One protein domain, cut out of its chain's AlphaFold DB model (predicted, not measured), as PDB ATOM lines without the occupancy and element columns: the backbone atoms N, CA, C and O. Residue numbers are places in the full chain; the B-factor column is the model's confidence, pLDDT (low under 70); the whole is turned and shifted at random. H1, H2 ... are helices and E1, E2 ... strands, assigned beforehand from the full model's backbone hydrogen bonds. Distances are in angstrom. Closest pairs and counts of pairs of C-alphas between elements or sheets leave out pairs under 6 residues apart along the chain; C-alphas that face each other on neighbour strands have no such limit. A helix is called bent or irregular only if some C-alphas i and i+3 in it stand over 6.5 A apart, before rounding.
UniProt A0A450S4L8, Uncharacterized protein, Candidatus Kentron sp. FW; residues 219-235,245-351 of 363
ATOM      1  N   THR A 219     -46.775  50.114 -30.688       59.41
ATOM      2  CA  THR A 219     -45.510  49.963 -29.954       59.41
ATOM      3  C   THR A 219     -44.682  48.795 -30.496       59.41
ATOM      4  O   THR A 219     -45.209  47.760 -30.867       59.41
ATOM      5  N   LEU A 220     -43.350  48.920 -30.490       67.94
ATOM      6  CA  LEU A 220     -42.426  47.789 -30.716       67.94
ATOM      7  C   LEU A 220     -42.349  46.850 -29.492       67.94
ATOM      8  O   LEU A 220     -41.383  46.106 -29.342       67.94
ATOM      9  N   GLY A 221     -43.319  46.935 -28.578       80.31
ATOM     10  CA  GLY A 221     -43.236  46.445 -27.205       80.31
ATOM     11  C   GLY A 221     -42.427  47.355 -26.275       80.31
ATOM     12  O   GLY A 221     -42.317  48.569 -26.473       80.31
ATOM     13  N   ARG A 222     -41.861  46.752 -25.227       87.31
ATOM     14  CA  ARG A 222     -41.131  47.413 -24.141       87.31
ATOM     15  C   ARG A 222     -39.777  46.748 -23.919       87.31
ATOM     16  O   ARG A 222     -39.717  45.577 -23.556       87.31
ATOM     17  N   ALA A 223     -38.694  47.506 -24.054       90.44
ATOM     18  CA  ALA A 223     -37.400  47.105 -23.513       90.44
ATOM     19  C   ALA A 223     -37.450  47.192 -21.980       90.44
ATOM     20  O   ALA A 223     -37.777  48.241 -21.422       90.44
ATOM     21  N   LEU A 224     -37.185  46.069 -21.320       91.69
ATOM     22  CA  LEU A 224     -37.316  45.910 -19.879       91.69
ATOM     23  C   LEU A 224     -36.035  46.344 -19.170       91.69
ATOM     24  O   LEU A 224     -34.926  46.024 -19.606       91.69
ATOM     25  N   ALA A 225     -36.202  47.015 -18.038       88.56
ATOM     26  CA  ALA A 225     -35.136  47.358 -17.110       88.56
ATOM     27  C   ALA A 225     -35.487  46.886 -15.693       88.56
ATOM     28  O   ALA A 225     -36.654  46.677 -15.370       88.56
ATOM     29  N   ASP A 226     -34.487  46.767 -14.817       86.56
ATOM     30  CA  ASP A 226     -34.685  46.304 -13.435       86.56
ATOM     31  C   ASP A 226     -35.754  47.123 -12.680       86.56
ATOM     32  O   ASP A 226     -36.615  46.567 -11.998       86.56
ATOM     33  N   LYS A 227     -35.804  48.443 -12.923       86.25
ATOM     34  CA  LYS A 227     -36.832  49.352 -12.380       86.25
ATOM     35  C   LYS A 227     -38.275  48.923 -12.679       86.25
ATOM     36  O   LYS A 227     -39.172  49.243 -11.905       86.25
ATOM     37  N   ASP A 228     -38.508  48.189 -13.767       88.25
ATOM     38  CA  ASP A 228     -39.842  47.734 -14.175       88.25
ATOM     39  C   ASP A 228     -40.380  46.602 -13.284       88.25
ATOM     40  O   ASP A 228     -41.574  46.301 -13.318       88.25
ATOM     41  N   PHE A 229     -39.518  46.001 -12.461       90.00
ATOM     42  CA  PHE A 229     -39.848  44.906 -11.547       90.00
ATOM     43  C   PHE A 229     -39.726  45.289 -10.073       90.00
ATOM     44  O   PHE A 229     -40.104  44.499  -9.205       90.00
ATOM     45  N   GLN A 230     -39.222  46.489  -9.778       87.94
ATOM     46  CA  GLN A 230     -39.094  46.962  -8.406       87.94
ATOM     47  C   GLN A 230     -40.478  47.135  -7.758       87.94
ATOM     48  O   GLN A 230     -41.403  47.618  -8.423       87.94
ATOM     49  N   PRO A 231     -40.652  46.742  -6.480       84.25
ATOM     50  CA  PRO A 231     -41.923  46.891  -5.784       84.25
ATOM     51  C   PRO A 231     -42.394  48.345  -5.789       84.25
ATOM     52  O   PRO A 231     -41.608  49.261  -5.541       84.25
ATOM     53  N   ALA A 232     -43.687  48.558  -6.027       79.69
ATOM     54  CA  ALA A 232     -44.263  49.889  -5.902       79.69
ATOM     55  C   ALA A 232     -44.180  50.356  -4.430       79.69
ATOM     56  O   ALA A 232     -44.358  49.531  -3.523       79.69
ATOM     57  N   PRO A 233     -43.937  51.656  -4.158       74.06
ATOM     58  CA  PRO A 233     -44.066  52.214  -2.813       74.06
ATOM     59  C   PRO A 233     -45.425  51.818  -2.234       74.06
ATOM     60  O   PRO A 233     -46.405  51.858  -2.969       74.06
ATOM     61  N   GLN A 234     -45.466  51.398  -0.962       58.50
ATOM     62  CA  GLN A 234     -46.618  50.763  -0.301       58.50
ATOM     63  C   GLN A 234     -47.942  51.535  -0.469       58.50
ATOM     64  O   GLN A 234     -48.406  52.232   0.433       58.50
ATOM     65  N   GLU A 235     -48.613  51.349  -1.594       57.44
ATOM     66  CA  GLU A 235     -50.044  51.545  -1.719       57.44
ATOM     67  C   GLU A 235     -50.695  50.262  -1.214       57.44
ATOM     68  O   GLU A 235     -50.264  49.156  -1.554       57.44
ATOM     69  N   ARG A 245     -55.947  39.900 -17.285       79.56
ATOM     70  CA  ARG A 245     -54.606  39.647 -17.804       79.56
ATOM     71  C   ARG A 245     -53.555  40.120 -16.790       79.56
ATOM     72  O   ARG A 245     -53.665  41.253 -16.323       79.56
ATOM     73  N   PRO A 246     -52.547  39.294 -16.455       85.25
ATOM     74  CA  PRO A 246     -51.447  39.724 -15.605       85.25
ATOM     75  C   PRO A 246     -50.642  40.856 -16.242       85.25
ATOM     76  O   PRO A 246     -50.262  40.769 -17.405       85.25
ATOM     77  N   THR A 247     -50.343  41.893 -15.468       86.94
ATOM     78  CA  THR A 247     -49.567  43.054 -15.925       86.94
ATOM     79  C   THR A 247     -48.365  43.318 -15.015       86.94
ATOM     80  O   THR A 247     -48.361  42.931 -13.842       86.94
ATOM     81  N   LEU A 248     -47.345  44.014 -15.534       87.88
ATOM     82  CA  LEU A 248     -46.188  44.443 -14.734       87.88
ATOM     83  C   LEU A 248     -46.591  45.266 -13.492       87.88
ATOM     84  O   LEU A 248     -46.130  44.920 -12.405       87.88
ATOM     85  N   PRO A 249     -47.503  46.262 -13.569       87.81
ATOM     86  CA  PRO A 249     -47.950  46.992 -12.380       87.81
ATOM     87  C   PRO A 249     -48.549  46.097 -11.287       87.81
ATOM     88  O   PRO A 249     -48.335  46.335 -10.101       87.81
ATOM     89  N   GLN A 250     -49.278  45.038 -11.655       86.56
ATOM     90  CA  GLN A 250     -49.831  44.092 -10.680       86.56
ATOM     91  C   GLN A 250     -48.735  43.244 -10.017       86.56
ATOM     92  O   GLN A 250     -48.821  42.954  -8.821       86.56
ATOM     93  N   LEU A 251     -47.682  42.887 -10.765       87.69
ATOM     94  CA  LEU A 251     -46.503  42.227 -10.204       87.69
ATOM     95  C   LEU A 251     -45.785  43.142  -9.201       87.69
ATOM     96  O   LEU A 251     -45.501  42.700  -8.091       87.69
ATOM     97  N   GLN A 252     -45.570  44.416  -9.547       88.00
ATOM     98  CA  GLN A 252     -44.944  45.413  -8.665       88.00
ATOM     99  C   GLN A 252     -45.751  45.658  -7.380       88.00
ATOM    100  O   GLN A 252     -45.179  45.937  -6.328       88.00
ATOM    101  N   LYS A 253     -47.081  45.514  -7.444       86.88
ATOM    102  CA  LYS A 253     -47.994  45.577  -6.290       86.88
ATOM    103  C   LYS A 253     -48.043  44.283  -5.461       86.88
ATOM    104  O   LYS A 253     -48.780  44.222  -4.484       86.88
ATOM    105  N   GLY A 254     -47.307  43.236  -5.842       85.94
ATOM    106  CA  GLY A 254     -47.290  41.960  -5.123       85.94
ATOM    107  C   GLY A 254     -48.592  41.156  -5.230       85.94
ATOM    108  O   GLY A 254     -48.864  40.315  -4.377       85.94
ATOM    109  N   GLN A 255     -49.403  41.380  -6.271       86.88
ATOM    110  CA  GLN A 255     -50.727  40.750  -6.416       86.88
ATOM    111  C   GLN A 255     -50.678  39.286  -6.886       86.88
ATOM    112  O   GLN A 255     -51.715  38.633  -7.016       86.88
ATOM    113  N   PHE A 256     -49.483  38.747  -7.132       86.75
ATOM    114  CA  PHE A 256     -49.288  37.377  -7.588       86.75
ATOM    115  C   PHE A 256     -48.509  36.549  -6.573       86.75
ATOM    116  O   PHE A 256     -47.478  36.971  -6.057       86.75
ATOM    117  N   MET A 257     -48.963  35.315  -6.352       86.62
ATOM    118  CA  MET A 257     -48.248  34.360  -5.510       86.62
ATOM    119  C   MET A 257     -46.873  34.019  -6.126       86.62
ATOM    120  O   MET A 257     -46.829  33.598  -7.290       86.62
ATOM    121  N   PRO A 258     -45.761  34.138  -5.375       88.94
ATOM    122  CA  PRO A 258     -44.440  33.723  -5.840       88.94
ATOM    123  C   PRO A 258     -44.390  32.228  -6.173       88.94
ATOM    124  O   PRO A 258     -44.926  31.397  -5.439       88.94
ATOM    125  N   ARG A 259     -43.713  31.861  -7.268       91.31
ATOM    126  CA  ARG A 259     -43.566  30.463  -7.713       91.31
ATOM    127  C   ARG A 259     -42.094  30.049  -7.832       91.31
ATOM    128  O   ARG A 259     -41.685  29.586  -8.897       91.31
ATOM    129  N   PRO A 260     -41.294  30.132  -6.753       93.06
ATOM    130  CA  PRO A 260     -39.832  30.027  -6.820       93.06
ATOM    131  C   PRO A 260     -39.335  28.733  -7.477       93.06
ATOM    132  O   PRO A 260     -38.389  28.767  -8.253       93.06
ATOM    133  N   ARG A 261     -40.009  27.594  -7.244       95.19
ATOM    134  CA  ARG A 261     -39.649  26.312  -7.880       95.19
ATOM    135  C   ARG A 261     -39.829  26.330  -9.401       95.19
ATOM    136  O   ARG A 261     -38.967  25.837 -10.117       95.19
ATOM    137  N   HIS A 262     -40.933  26.895  -9.889       94.00
ATOM    138  CA  HIS A 262     -41.218  26.962 -11.326       94.00
ATOM    139  C   HIS A 262     -40.338  28.002 -12.020       94.00
ATOM    140  O   HIS A 262     -39.850  27.743 -13.113       94.00
ATOM    141  N   VAL A 263     -40.095  29.141 -11.362       94.50
ATOM    142  CA  VAL A 263     -39.167  30.170 -11.850       94.50
ATOM    143  C   VAL A 263     -37.759  29.594 -11.962       94.50
ATOM    144  O   VAL A 263     -37.142  29.716 -13.012       94.50
ATOM    145  N   ALA A 264     -37.277  28.894 -10.931       93.69
ATOM    146  CA  ALA A 264     -35.960  28.265 -10.954       93.69
ATOM    147  C   ALA A 264     -35.828  27.209 -12.064       93.69
ATOM    148  O   ALA A 264     -34.787  27.149 -12.711       93.69
ATOM    149  N   ALA A 265     -36.872  26.407 -12.302       94.19
ATOM    150  CA  ALA A 265     -36.875  25.408 -13.369       94.19
ATOM    151  C   ALA A 265     -36.856  26.049 -14.768       94.19
ATOM    152  O   ALA A 265     -36.032  25.676 -15.596       94.19
ATOM    153  N   ALA A 266     -37.720  27.038 -15.019       93.56
ATOM    154  CA  ALA A 266     -37.750  27.755 -16.293       93.56
ATOM    155  C   ALA A 266     -36.441  28.516 -16.548       93.56
ATOM    156  O   ALA A 266     -35.913  28.479 -17.654       93.56
ATOM    157  N   ARG A 267     -35.882  29.144 -15.506       93.56
ATOM    158  CA  ARG A 267     -34.571  29.795 -15.550       93.56
ATOM    159  C   ARG A 267     -33.472  28.826 -15.962       93.56
ATOM    160  O   ARG A 267     -32.731  29.139 -16.880       93.56
ATOM    161  N   ALA A 268     -33.353  27.686 -15.281       92.12
ATOM    162  CA  ALA A 268     -32.286  26.728 -15.557       92.12
ATOM    163  C   ALA A 268     -32.322  26.249 -17.016       92.12
ATOM    164  O   ALA A 268     -31.280  26.093 -17.646       92.12
ATOM    165  N   GLU A 269     -33.523  26.069 -17.568       91.69
ATOM    166  CA  GLU A 269     -33.681  25.672 -18.963       91.69
ATOM    167  C   GLU A 269     -33.319  26.800 -19.940       91.69
ATOM    168  O   GLU A 269     -32.606  26.559 -20.912       91.69
ATOM    169  N   LEU A 270     -33.737  28.042 -19.666       90.38
ATOM    170  CA  LEU A 270     -33.332  29.210 -20.457       90.38
ATOM    171  C   LEU A 270     -31.811  29.411 -20.444       90.38
ATOM    172  O   LEU A 270     -31.216  29.601 -21.500       90.38
ATOM    173  N   GLU A 271     -31.176  29.318 -19.275       89.38
ATOM    174  CA  GLU A 271     -29.719  29.429 -19.123       89.38
ATOM    175  C   GLU A 271     -28.995  28.354 -19.937       89.38
ATOM    176  O   GLU A 271     -28.098  28.675 -20.712       89.38
ATOM    177  N   ARG A 272     -29.457  27.100 -19.860       87.94
ATOM    178  CA  ARG A 272     -28.922  25.994 -20.666       87.94
ATOM    179  C   ARG A 272     -28.974  26.309 -22.163       87.94
ATOM    180  O   ARG A 272     -28.034  26.001 -22.897       87.94
ATOM    181  N   HIS A 273     -30.064  26.913 -22.636       85.31
ATOM    182  CA  HIS A 273     -30.188  27.329 -24.032       85.31
ATOM    183  C   HIS A 273     -29.243  28.480 -24.386       85.31
ATOM    184  O   HIS A 273     -28.587  28.394 -25.424       85.31
ATOM    185  N   LEU A 274     -29.130  29.506 -23.540       83.38
ATOM    186  CA  LEU A 274     -28.214  30.631 -23.755       83.38
ATOM    187  C   LEU A 274     -26.751  30.162 -23.830       83.38
ATOM    188  O   LEU A 274     -26.032  30.541 -24.748       83.38
ATOM    189  N   GLU A 275     -26.334  29.265 -22.934       81.94
ATOM    190  CA  GLU A 275     -24.983  28.684 -22.925       81.94
ATOM    191  C   GLU A 275     -24.694  27.850 -24.180       81.94
ATOM    192  O   GLU A 275     -23.604  27.925 -24.742       81.94
ATOM    193  N   THR A 276     -25.679  27.078 -24.651       75.00
ATOM    194  CA  THR A 276     -25.525  26.229 -25.845       75.00
ATOM    195  C   THR A 276     -25.350  27.064 -27.121       75.00
ATOM    196  O   THR A 276     -24.637  26.648 -28.031       75.00
ATOM    197  N   HIS A 277     -25.981  28.241 -27.192       68.06
ATOM    198  CA  HIS A 277     -25.941  29.110 -28.375       68.06
ATOM    199  C   HIS A 277     -24.813  30.147 -28.335       68.06
ATOM    200  O   HIS A 277     -24.427  30.639 -29.388       68.06
ATOM    201  N   ALA A 278     -24.222  30.424 -27.168       60.41
ATOM    202  CA  ALA A 278     -23.105  31.364 -27.029       60.41
ATOM    203  C   ALA A 278     -21.830  30.960 -27.808       60.41
ATOM    204  O   ALA A 278     -20.933  31.784 -27.966       60.41
ATOM    205  N   GLY A 279     -21.730  29.707 -28.273       53.47
ATOM    206  CA  GLY A 279     -20.581  29.184 -29.024       53.47
ATOM    207  C   GLY A 279     -20.886  28.705 -30.447       53.47
ATOM    208  O   GLY A 279     -20.011  28.103 -31.067       53.47
ATOM    209  N   ALA A 280     -22.105  28.905 -30.955       54.12
ATOM    210  CA  ALA A 280     -22.478  28.493 -32.305       54.12
ATOM    211  C   ALA A 280     -22.480  29.710 -33.244       54.12
ATOM    212  O   ALA A 280     -23.260  30.631 -33.031       54.12
ATOM    213  N   ASP A 281     -21.694  29.673 -34.327       51.41
ATOM    214  CA  ASP A 281     -21.643  30.682 -35.415       51.41
ATOM    215  C   ASP A 281     -22.963  30.796 -36.228       51.41
ATOM    216  O   ASP A 281     -22.994  31.233 -37.377       51.41
ATOM    217  N   SER A 282     -24.084  30.349 -35.664       51.16
ATOM    218  CA  SER A 282     -25.383  30.281 -36.317       51.16
ATOM    219  C   SER A 282     -26.231  31.493 -35.929       51.16
ATOM    220  O   SER A 282     -27.178  31.369 -35.151       51.16
ATOM    221  N   HIS A 283     -25.954  32.645 -36.546       54.56
ATOM    222  CA  HIS A 283     -26.808  33.846 -36.478       54.56
ATOM    223  C   HIS A 283     -28.230  33.636 -37.056       54.56
ATOM    224  O   HIS A 283     -29.069  34.529 -36.970       54.56
ATOM    225  N   ASP A 284     -28.524  32.451 -37.602       56.06
ATOM    226  CA  ASP A 284     -29.771  32.139 -38.309       56.06
ATOM    227  C   ASP A 284     -30.796  31.332 -37.485       56.06
ATOM    228  O   ASP A 284     -31.855  30.975 -38.006       56.06
ATOM    229  N   GLN A 285     -30.523  31.008 -36.213       66.19
ATOM    230  CA  GLN A 285     -31.423  30.169 -35.406       66.19
ATOM    231  C   GLN A 285     -31.982  30.899 -34.183       66.19
ATOM    232  O   GLN A 285     -31.289  31.164 -33.206       66.19
ATOM    233  N   LEU A 286     -33.291  31.165 -34.221       74.00
ATOM    234  CA  LEU A 286     -34.061  31.618 -33.064       74.00
ATOM    235  C   LEU A 286     -34.447  30.414 -32.197       74.00
ATOM    236  O   LEU A 286     -35.149  29.510 -32.655       74.00
ATOM    237  N   THR A 287     -34.043  30.423 -30.925       81.88
ATOM    238  CA  THR A 287     -34.521  29.431 -29.952       81.88
ATOM    239  C   THR A 287     -35.881  29.842 -29.405       81.88
ATOM    240  O   THR A 287     -36.015  30.882 -28.763       81.88
ATOM    241  N   LEU A 288     -36.892  28.995 -29.610       84.88
ATOM    242  CA  LEU A 288     -38.213  29.170 -29.014       84.88
ATOM    243  C   LEU A 288     -38.323  28.372 -27.709       84.88
ATOM    244  O   LEU A 288     -38.331  27.142 -27.722       84.88
ATOM    245  N   PHE A 289     -38.484  29.080 -26.592       88.19
ATOM    246  CA  PHE A 289     -38.840  28.498 -25.299       88.19
ATOM    247  C   PHE A 289     -40.314  28.784 -24.986       88.19
ATOM    248  O   PHE A 289     -40.730  29.941 -24.957       88.19
ATOM    249  N   GLN A 290     -41.113  27.741 -24.736       89.88
ATOM    250  CA  GLN A 290     -42.553  27.880 -24.502       89.88
ATOM    251  C   GLN A 290     -42.970  27.381 -23.114       89.88
ATOM    252  O   GLN A 290     -42.796  26.213 -22.769       89.88
ATOM    253  N   ILE A 291     -43.635  28.250 -22.346       89.44
ATOM    254  CA  ILE A 291     -44.328  27.867 -21.111       89.44
ATOM    255  C   ILE A 291     -45.715  27.333 -21.485       89.44
ATOM    256  O   ILE A 291     -46.589  28.085 -21.918       89.44
ATOM    257  N   THR A 292     -45.942  26.032 -21.304       88.69
ATOM    258  CA  THR A 292     -47.214  25.367 -21.633       88.69
ATOM    259  C   THR A 292     -48.005  24.979 -20.379       88.69
ATOM    260  O   THR A 292     -47.478  24.921 -19.270       88.69
ATOM    261  N   GLY A 293     -49.316  24.764 -20.533       86.50
ATOM    262  CA  GLY A 293     -50.203  24.414 -19.420       86.50
ATOM    263  C   GLY A 293     -51.662  24.811 -19.642       86.50
ATOM    264  O   GLY A 293     -51.984  25.645 -20.495       86.50
ATOM    265  N   ARG A 294     -52.564  24.232 -18.837       84.44
ATOM    266  CA  ARG A 294     -54.018  24.479 -18.917       84.44
ATOM    267  C   ARG A 294     -54.355  25.969 -18.770       84.44
ATOM    268  O   ARG A 294     -53.610  26.723 -18.131       84.44
ATOM    269  N   SER A 295     -55.481  26.401 -19.339       81.69
ATOM    270  CA  SER A 295     -56.010  27.747 -19.071       81.69
ATOM    271  C   SER A 295     -56.200  27.945 -17.560       81.69
ATOM    272  O   SER A 295     -56.535  26.998 -16.850       81.69
ATOM    273  N   GLY A 296     -55.880  29.136 -17.052       81.62
ATOM    274  CA  GLY A 296     -55.935  29.444 -15.616       81.62
ATOM    275  C   GLY A 296     -54.800  28.868 -14.753       81.62
ATOM    276  O   GLY A 296     -54.738  29.167 -13.565       81.62
ATOM    277  N   SER A 297     -53.847  28.107 -15.307       85.94
ATOM    278  CA  SER A 297     -52.701  27.579 -14.531       85.94
ATOM    279  C   SER A 297     -51.682  28.645 -14.090       85.94
ATOM    280  O   SER A 297     -50.792  28.360 -13.287       85.94
ATOM    281  N   GLY A 298     -51.819  29.889 -14.563       87.75
ATOM    282  CA  GLY A 298     -50.945  31.017 -14.220       87.75
ATOM    283  C   GLY A 298     -49.651  31.076 -15.033       87.75
ATOM    284  O   GLY A 298     -48.608  31.415 -14.480       87.75
ATOM    285  N   LYS A 299     -49.708  30.734 -16.326       91.00
ATOM    286  CA  LYS A 299     -48.561  30.793 -17.252       91.00
ATOM    287  C   LYS A 299     -48.024  32.210 -17.421       91.00
ATOM    288  O   LYS A 299     -46.839  32.412 -17.214       91.00
ATOM    289  N   SER A 300     -48.891  33.185 -17.688       90.19
ATOM    290  CA  SER A 300     -48.494  34.589 -17.859       90.19
ATOM    291  C   SER A 300     -47.923  35.180 -16.564       90.19
ATOM    292  O   SER A 300     -46.950  35.920 -16.590       90.19
ATOM    293  N   VAL A 301     -48.430  34.759 -15.395       91.19
ATOM    294  CA  VAL A 301     -47.820  35.110 -14.097       91.19
ATOM    295  C   VAL A 301     -46.420  34.507 -13.954       91.19
ATOM    296  O   VAL A 301     -45.504  35.185 -13.498       91.19
ATOM    297  N   LEU A 302     -46.240  33.237 -14.335       93.06
ATOM    298  CA  LEU A 302     -44.923  32.601 -14.330       93.06
ATOM    299  C   LEU A 302     -43.967  33.300 -15.307       93.06
ATOM    300  O   LEU A 302     -42.823  33.532 -14.938       93.06
ATOM    301  N   LEU A 303     -44.440  33.678 -16.498       93.62
ATOM    302  CA  LEU A 303     -43.681  34.435 -17.492       93.62
ATOM    303  C   LEU A 303     -43.162  35.748 -16.897       93.62
ATOM    304  O   LEU A 303     -41.959  35.972 -16.913       93.62
ATOM    305  N   LEU A 304     -44.031  36.550 -16.269       93.19
ATOM    306  CA  LEU A 304     -43.641  37.801 -15.606       93.19
ATOM    307  C   LEU A 304     -42.591  37.587 -14.499       93.19
ATOM    308  O   LEU A 304     -41.652  38.370 -14.377       93.19
ATOM    309  N   GLN A 305     -42.719  36.519 -13.702       94.19
ATOM    310  CA  GLN A 305     -41.737  36.193 -12.658       94.19
ATOM    311  C   GLN A 305     -40.396  35.710 -13.238       94.19
ATOM    312  O   GLN A 305     -39.346  36.014 -12.676       94.19
ATOM    313  N   VAL A 306     -40.413  34.979 -14.356       95.12
ATOM    314  CA  VAL A 306     -39.197  34.578 -15.082       95.12
ATOM    315  C   VAL A 306     -38.524  35.796 -15.710       95.12
ATOM    316  O   VAL A 306     -37.319  35.954 -15.558       95.12
ATOM    317  N   MET A 307     -39.290  36.691 -16.340       94.75
ATOM    318  CA  MET A 307     -38.785  37.955 -16.884       94.75
ATOM    319  C   MET A 307     -38.063  38.776 -15.813       94.75
ATOM    320  O   MET A 307     -36.936  39.207 -16.044       94.75
ATOM    321  N   ALA A 308     -38.676  38.927 -14.632       93.50
ATOM    322  CA  ALA A 308     -38.079  39.640 -13.505       93.50
ATOM    323  C   ALA A 308     -36.719  39.049 -13.103       93.50
ATOM    324  O   ALA A 308     -35.747  39.779 -12.929       93.50
ATOM    325  N   GLU A 309     -36.632  37.721 -13.000       93.12
ATOM    326  CA  GLU A 309     -35.394  37.025 -12.641       93.12
ATOM    327  C   GLU A 309     -34.308  37.173 -13.720       93.12
ATOM    328  O   GLU A 309     -33.132  37.329 -13.393       93.12
ATOM    329  N   MET A 310     -34.685  37.148 -15.004       93.69
ATOM    330  CA  MET A 310     -33.732  37.266 -16.115       93.69
ATOM    331  C   MET A 310     -33.164  38.685 -16.207       93.69
ATOM    332  O   MET A 310     -31.950  38.861 -16.304       93.69
ATOM    333  N   VAL A 311     -34.026  39.699 -16.092       92.44
ATOM    334  CA  VAL A 311     -33.617  41.113 -16.114       92.44
ATOM    335  C   VAL A 311     -32.771  41.461 -14.892       92.44
ATOM    336  O   VAL A 311     -31.745  42.121 -15.032       92.44
ATOM    337  N   LYS A 312     -33.121  40.948 -13.705       89.88
ATOM    338  CA  LYS A 312     -32.318  41.121 -12.484       89.88
ATOM    339  C   LYS A 312     -30.895  40.564 -12.622       89.88
ATOM    340  O   LYS A 312     -29.966  41.063 -11.991       89.88
ATOM    341  N   ARG A 313     -30.712  39.530 -13.444       87.94
ATOM    342  CA  ARG A 313     -29.398  38.954 -13.772       87.94
ATOM    343  C   ARG A 313     -28.629  39.740 -14.835       87.94
ATOM    344  O   ARG A 313     -27.505  39.364 -15.152       87.94
ATOM    345  N   GLY A 314     -29.209  40.817 -15.354       88.38
ATOM    346  CA  GLY A 314     -28.596  41.679 -16.357       88.38
ATOM    347  C   GLY A 314     -28.837  41.233 -17.798       88.38
ATOM    348  O   GLY A 314     -28.176  41.759 -18.685       88.38
ATOM    349  N   LEU A 315     -29.755  40.291 -18.049       90.94
ATOM    350  CA  LEU A 315     -30.131  39.941 -19.421       90.94
ATOM    351  C   LEU A 315     -31.017  41.030 -20.021       90.94
ATOM    352  O   LEU A 315     -31.955  41.520 -19.384       90.94
ATOM    353  N   ARG A 316     -30.749  41.377 -21.277       92.06
ATOM    354  CA  ARG A 316     -31.486  42.389 -22.019       92.06
ATOM    355  C   ARG A 316     -32.704  41.746 -22.637       92.06
ATOM    356  O   ARG A 316     -32.623  40.791 -23.411       92.06
ATOM    357  N   ALA A 317     -33.856  42.272 -22.258       93.38
ATOM    358  CA  ALA A 317     -35.122  41.643 -22.551       93.38
ATOM    359  C   ALA A 317     -36.110  42.632 -23.154       93.38
ATOM    360  O   ALA A 317     -36.316  43.720 -22.619       93.38
ATOM    361  N   ILE A 318     -36.774  42.225 -24.229       92.44
ATOM    362  CA  ILE A 318     -37.907  42.951 -24.805       92.44
ATOM    363  C   ILE A 318     -39.176  42.178 -24.490       92.44
ATOM    364  O   ILE A 318     -39.230  40.967 -24.670       92.44
ATOM    365  N   TRP A 319     -40.205  42.868 -24.019       91.62
ATOM    366  CA  TRP A 319     -41.541  42.325 -23.856       91.62
ATOM    367  C   TRP A 319     -42.468  42.892 -24.922       91.62
ATOM    368  O   TRP A 319     -42.688  44.098 -24.973       91.62
ATOM    369  N   LEU A 320     -43.019  42.017 -25.754       87.56
ATOM    370  CA  LEU A 320     -43.992  42.368 -26.788       87.56
ATOM    371  C   LEU A 320     -45.442  42.252 -26.300       87.56
ATOM    372  O   LEU A 320     -46.364  42.404 -27.089       87.56
ATOM    373  N   GLU A 321     -45.663  41.975 -25.013       85.75
ATOM    374  CA  GLU A 321     -47.000  41.713 -24.474       85.75
ATOM    375  C   GLU A 321     -47.699  40.612 -25.292       85.75
ATOM    376  O   GLU A 321     -47.182  39.502 -25.332       85.75
ATOM    377  N   ASP A 322     -48.854  40.878 -25.908       77.88
ATOM    378  CA  ASP A 322     -49.580  39.977 -26.827       77.88
ATOM    379  C   ASP A 322     -49.430  40.394 -28.296       77.88
ATOM    380  O   ASP A 322     -50.034  39.790 -29.189       77.88
ATOM    381  N   ASP A 323     -48.608  41.406 -28.575       79.31
ATOM    382  CA  ASP A 323     -48.399  41.908 -29.922       79.31
ATOM    383  C   ASP A 323     -47.408  41.032 -30.696       79.31
ATOM    384  O   ASP A 323     -46.235  41.346 -30.915       79.31
ATOM    385  N   SER A 324     -47.922  39.900 -31.167       76.81
ATOM    386  CA  SER A 324     -47.200  39.039 -32.103       76.81
ATOM    387  C   SER A 324     -46.885  39.724 -33.442       76.81
ATOM    388  O   SER A 324     -45.955  39.289 -34.123       76.81
ATOM    389  N   ALA A 325     -47.597  40.794 -33.826       75.31
ATOM    390  CA  ALA A 325     -47.294  41.546 -35.044       75.31
ATOM    391  C   ALA A 325     -46.023  42.397 -34.883       75.31
ATOM    392  O   ALA A 325     -45.294  42.588 -35.860       75.31
ATOM    393  N   GLY A 326     -45.693  42.804 -33.651       76.94
ATOM    394  CA  GLY A 326     -44.463  43.510 -33.286       76.94
ATOM    395  C   GLY A 326     -43.164  42.713 -33.495       76.94
ATOM    396  O   GLY A 326     -42.090  43.310 -33.581       76.94
ATOM    397  N   LEU A 327     -43.234  41.385 -33.669       80.31
ATOM    398  CA  LEU A 327     -42.061  40.534 -33.923       80.31
ATOM    399  C   LEU A 327     -41.313  40.894 -35.212       80.31
ATOM    400  O   LEU A 327     -40.086  40.972 -35.212       80.31
ATOM    401  N   LEU A 328     -42.031  41.086 -36.323       78.81
ATOM    402  CA  LEU A 328     -41.393  41.350 -37.617       78.81
ATOM    403  C   LEU A 328     -40.697  42.721 -37.647       78.81
ATOM    404  O   LEU A 328     -39.530  42.768 -38.049       78.81
ATOM    405  N   PRO A 329     -41.334  43.822 -37.198       77.44
ATOM    406  CA  PRO A 329     -40.659  45.103 -37.020       77.44
ATOM    407  C   PRO A 329     -39.463  45.025 -36.066       77.44
ATOM    408  O   PRO A 329     -38.418  45.603 -36.363       77.44
ATOM    409  N   LEU A 330     -39.580  44.272 -34.963       80.62
ATOM    410  CA  LEU A 330     -38.467  44.068 -34.041       80.62
ATOM    411  C   LEU A 330     -37.289  43.396 -34.754       80.62
ATOM    412  O   LEU A 330     -36.198  43.956 -34.771       80.62
ATOM    413  N   PHE A 331     -37.496  42.255 -35.411       79.00
ATOM    414  CA  PHE A 331     -36.418  41.580 -36.139       79.00
ATOM    415  C   PHE A 331     -35.833  42.432 -37.264       79.00
ATOM    416  O   PHE A 331     -34.629  42.385 -37.487       79.00
ATOM    417  N   ALA A 332     -36.644  43.250 -37.941       75.25
ATOM    418  CA  ALA A 332     -36.144  44.218 -38.913       75.25
ATOM    419  C   ALA A 332     -35.218  45.268 -38.270       75.25
ATOM    420  O   ALA A 332     -34.242  45.672 -38.895       75.25
ATOM    421  N   SER A 333     -35.492  45.684 -37.029       73.75
ATOM    422  CA  SER A 333     -34.648  46.629 -36.280       73.75
ATOM    423  C   SER A 333     -33.350  46.016 -35.733       73.75
ATOM    424  O   SER A 333     -32.413  46.754 -35.439       73.75
ATOM    425  N   LEU A 334     -33.300  44.684 -35.611       75.69
ATOM    426  CA  LEU A 334     -32.159  43.914 -35.098       75.69
ATOM    427  C   LEU A 334     -31.247  43.358 -36.203       75.69
ATOM    428  O   LEU A 334     -30.325  42.605 -35.903       75.69
ATOM    429  N   ARG A 335     -31.513  43.659 -37.481       66.69
ATOM    430  CA  ARG A 335     -30.766  43.048 -38.585       66.69
ATOM    431  C   ARG A 335     -29.274  43.443 -38.577       66.69
ATOM    432  O   ARG A 335     -28.945  44.581 -38.239       66.69
ATOM    433  N   PRO A 336     -28.373  42.543 -39.027       55.22
ATOM    434  CA  PRO A 336     -26.925  42.788 -39.068       55.22
ATOM    435  C   PRO A 336     -26.489  43.982 -39.933       55.22
ATOM    436  O   PRO A 336     -25.428  44.556 -39.701       55.22
ATOM    437  N   ASP A 337     -27.297  44.390 -40.918       54.72
ATOM    438  CA  ASP A 337     -27.054  45.573 -41.758       54.72
ATOM    439  C   ASP A 337     -27.148  46.899 -40.979       54.72
ATOM    440  O   ASP A 337     -26.667  47.924 -41.460       54.72
ATOM    441  N   ALA A 338     -27.673  46.877 -39.750       54.00
ATOM    442  CA  ALA A 338     -27.582  47.988 -38.807       54.00
ATOM    443  C   ALA A 338     -26.178  48.158 -38.184       54.00
ATOM    444  O   ALA A 338     -25.961  49.120 -37.448       54.00
ATOM    445  N   GLY A 339     -25.231  47.245 -38.448       57.94
ATOM    446  CA  GLY A 339     -23.845  47.338 -37.969       57.94
ATOM    447  C   GLY A 339     -23.679  47.132 -36.459       57.94
ATOM    448  O   GLY A 339     -22.683  47.565 -35.879       57.94
ATOM    449  N   LEU A 340     -24.655  46.500 -35.801       64.88
ATOM    450  CA  LEU A 340     -24.650  46.282 -34.356       64.88
ATOM    451  C   LEU A 340     -23.958  44.951 -34.026       64.88
ATOM    452  O   LEU A 340     -24.392  43.921 -34.536       64.88
ATOM    453  N   PRO A 341     -22.917  44.932 -33.175       66.19
ATOM    454  CA  PRO A 341     -22.357  43.678 -32.679       66.19
ATOM    455  C   PRO A 341     -23.367  42.920 -31.798       66.19
ATOM    456  O   PRO A 341     -24.208  43.534 -31.138       66.19
ATOM    457  N   ASP A 342     -23.284  41.588 -31.763       66.44
ATOM    458  CA  ASP A 342     -24.257  40.735 -31.053       66.44
ATOM    459  C   ASP A 342     -24.295  41.002 -29.544       66.44
ATOM    460  O   ASP A 342     -25.342  40.917 -28.899       66.44
ATOM    461  N   ASP A 343     -23.167  41.440 -28.979       70.56
ATOM    462  CA  ASP A 343     -23.056  41.875 -27.588       70.56
ATOM    463  C   ASP A 343     -23.825  43.174 -27.294       70.56
ATOM    464  O   ASP A 343     -23.751  43.677 -26.175       70.56
ATOM    465  N   LYS A 344     -24.593  43.713 -28.255       73.44
ATOM    466  CA  LYS A 344     -25.475  44.890 -28.138       73.44
ATOM    467  C   LYS A 344     -26.960  44.602 -28.410       73.44
ATOM    468  O   LYS A 344     -27.779  45.514 -28.248       73.44
ATOM    469  N   LEU A 345     -27.303  43.378 -28.812       81.88
ATOM    470  CA  LEU A 345     -28.665  42.942 -29.131       81.88
ATOM    471  C   LEU A 345     -29.384  42.375 -27.891       81.88
ATOM    472  O   LEU A 345     -28.725  41.946 -26.951       81.88
ATOM    473  N   PRO A 346     -30.729  42.368 -27.852       87.88
ATOM    474  CA  PRO A 346     -31.461  41.703 -26.778       87.88
ATOM    475  C   PRO A 346     -31.148  40.199 -26.747       87.88
ATOM    476  O   PRO A 346     -31.259  39.534 -27.774       87.88
ATOM    477  N   GLU A 347     -30.831  39.641 -25.574       88.69
ATOM    478  CA  GLU A 347     -30.711  38.185 -25.412       88.69
ATOM    479  C   GLU A 347     -32.074  37.490 -25.402       88.69
ATOM    480  O   GLU A 347     -32.172  36.312 -25.740       88.69
ATOM    481  N   LEU A 348     -33.126  38.193 -24.968       91.69
ATOM    482  CA  LEU A 348     -34.446  37.608 -24.754       91.69
ATOM    483  C   LEU A 348     -35.560  38.470 -25.353       91.69
ATOM    484  O   LEU A 348     -35.614  39.687 -25.173       91.69
ATOM    485  N   VAL A 349     -36.517  37.808 -25.999       91.19
ATOM    486  CA  VAL A 349     -37.788  38.407 -26.421       91.19
ATOM    487  C   VAL A 349     -38.921  37.600 -25.803       91.19
ATOM    488  O   VAL A 349     -39.049  36.399 -26.031       91.19
ATOM    489  N   PHE A 350     -39.740  38.267 -25.000       91.94
ATOM    490  CA  PHE A 350     -40.877  37.688 -24.309       91.94
ATOM    491  C   PHE A 350     -42.178  38.042 -25.020       91.94
ATOM    492  O   PHE A 350     -42.443  39.207 -25.323       91.94
ATOM    493  N   LEU A 351     -43.009  37.024 -25.212       89.25
ATOM    494  CA  LEU A 351     -44.348  37.108 -25.781       89.25
ATOM    495  C   LEU A 351     -45.308  36.335 -24.886       89.25
ATOM    496  O   LEU A 351     -45.037  35.196 -24.502       89.25
TER     497      LEU A 351
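AT A GLANCE: This is residues 219 to 235 and 245 to 351 of the 363 residues of an uncharacterized protein of Candidatus Kentron sp. FW (UniProt A0A450S4L8). A small three-strand sheet, E1, E2 and E3, has the helix H3 over one face, and the long helix H2 crosses H3, packing on it through residues 262 to 267 alone. From the far end of H2 the unnamed residues 278 to 298 fold back toward the start of H3, and H4 lies beyond the sheet on the side away from H3, without being on it. The 124 printed residues hold four named helices and three named strands, in the order E1 H1 H2 H3 E2 H4 E3; the sheet, E1 E2 E3, is mixed. The class is mostly helix, with under half of the residues, 56, in named elements. The whole is compact, with a radius of gyration of the C-alphas of 15.3 A, yet elongated, spanning 46 by 29 by 27 A.

HOW THE PARTS SIT: The inner strand E2, residues 317 to 319, is antiparallel to E1, residues 222 to 224, with N 222 and O 319 within hydrogen-bond range at 2.8 A. E2 is parallel to E3, residues 348 to 350, with N 350 and O 318 2.8 A apart. H3, residues 299 to 312, is on the sheet at a height of 10.0 A, forming two layers, a helix on one face of a sheet. It lies over E2 and runs along the strands, at 25 degrees to E2 on the local plane; their closest C-alphas, Val 311 and Ala 317, are 6.6 A apart. H2, residues 260 to 277, touches H3 with residues 262 to 267 alone, at a steep tilt of 62 degrees, the same way; the closest C-alphas, Val 263 and Val 306, are 5.5 A apart. H1, residues 248 to 252, is close to H3 but not clearly touching, with the C-alphas of Leu 248 and Leu 304 7.2 A apart. H4, residues 324 to 333, is only just not on the sheet, with 4 pairs of C-alphas within 10 A. E2, H4 and E3 form a strand-helix-strand unit, two parallel neighbour strands with a helix between, whose crossover is right-handed. In H1, H2 and H3 every O i to N i+4 pair is within hydrogen-bond range; in H4, 4 of 6 are.

IN THESE COORDINATES: E1 begins at C-alpha 222, (-41.131, 47.413, -24.141), and is 5.9 A long; E2 is 6.6 A and E3 6.4 A. H2 measures 25.7 A from C-alpha 260, at (-39.832, 30.027, -6.820), to C-alpha 277. H3 is 19.8 A long, H4 15.3 A and H1 6.3 A. H4 is neither bent nor irregular, but only just: C-alphas 325 and 328 are 6.4 A apart. E3 ends at C-alpha 350, (-40.877, 37.688, -24.309).

THE WHOLE: The two C-alphas farthest apart, Glu 235 and Asp 281, are 48.8 A apart. Residues 236 to 244 are not printed, and C-alphas 235 and 245 across this cut are 20.5 A apart. The links H2 to H3, 21 residues, and H4 to E3, 14 residues, are long; residues 292 to 297 of the first stand free. The mean pLDDT of the printed part is 82.1, and residues 219 to 220, 234 to 235, 277 to 285 and 335 to 342 are under 70.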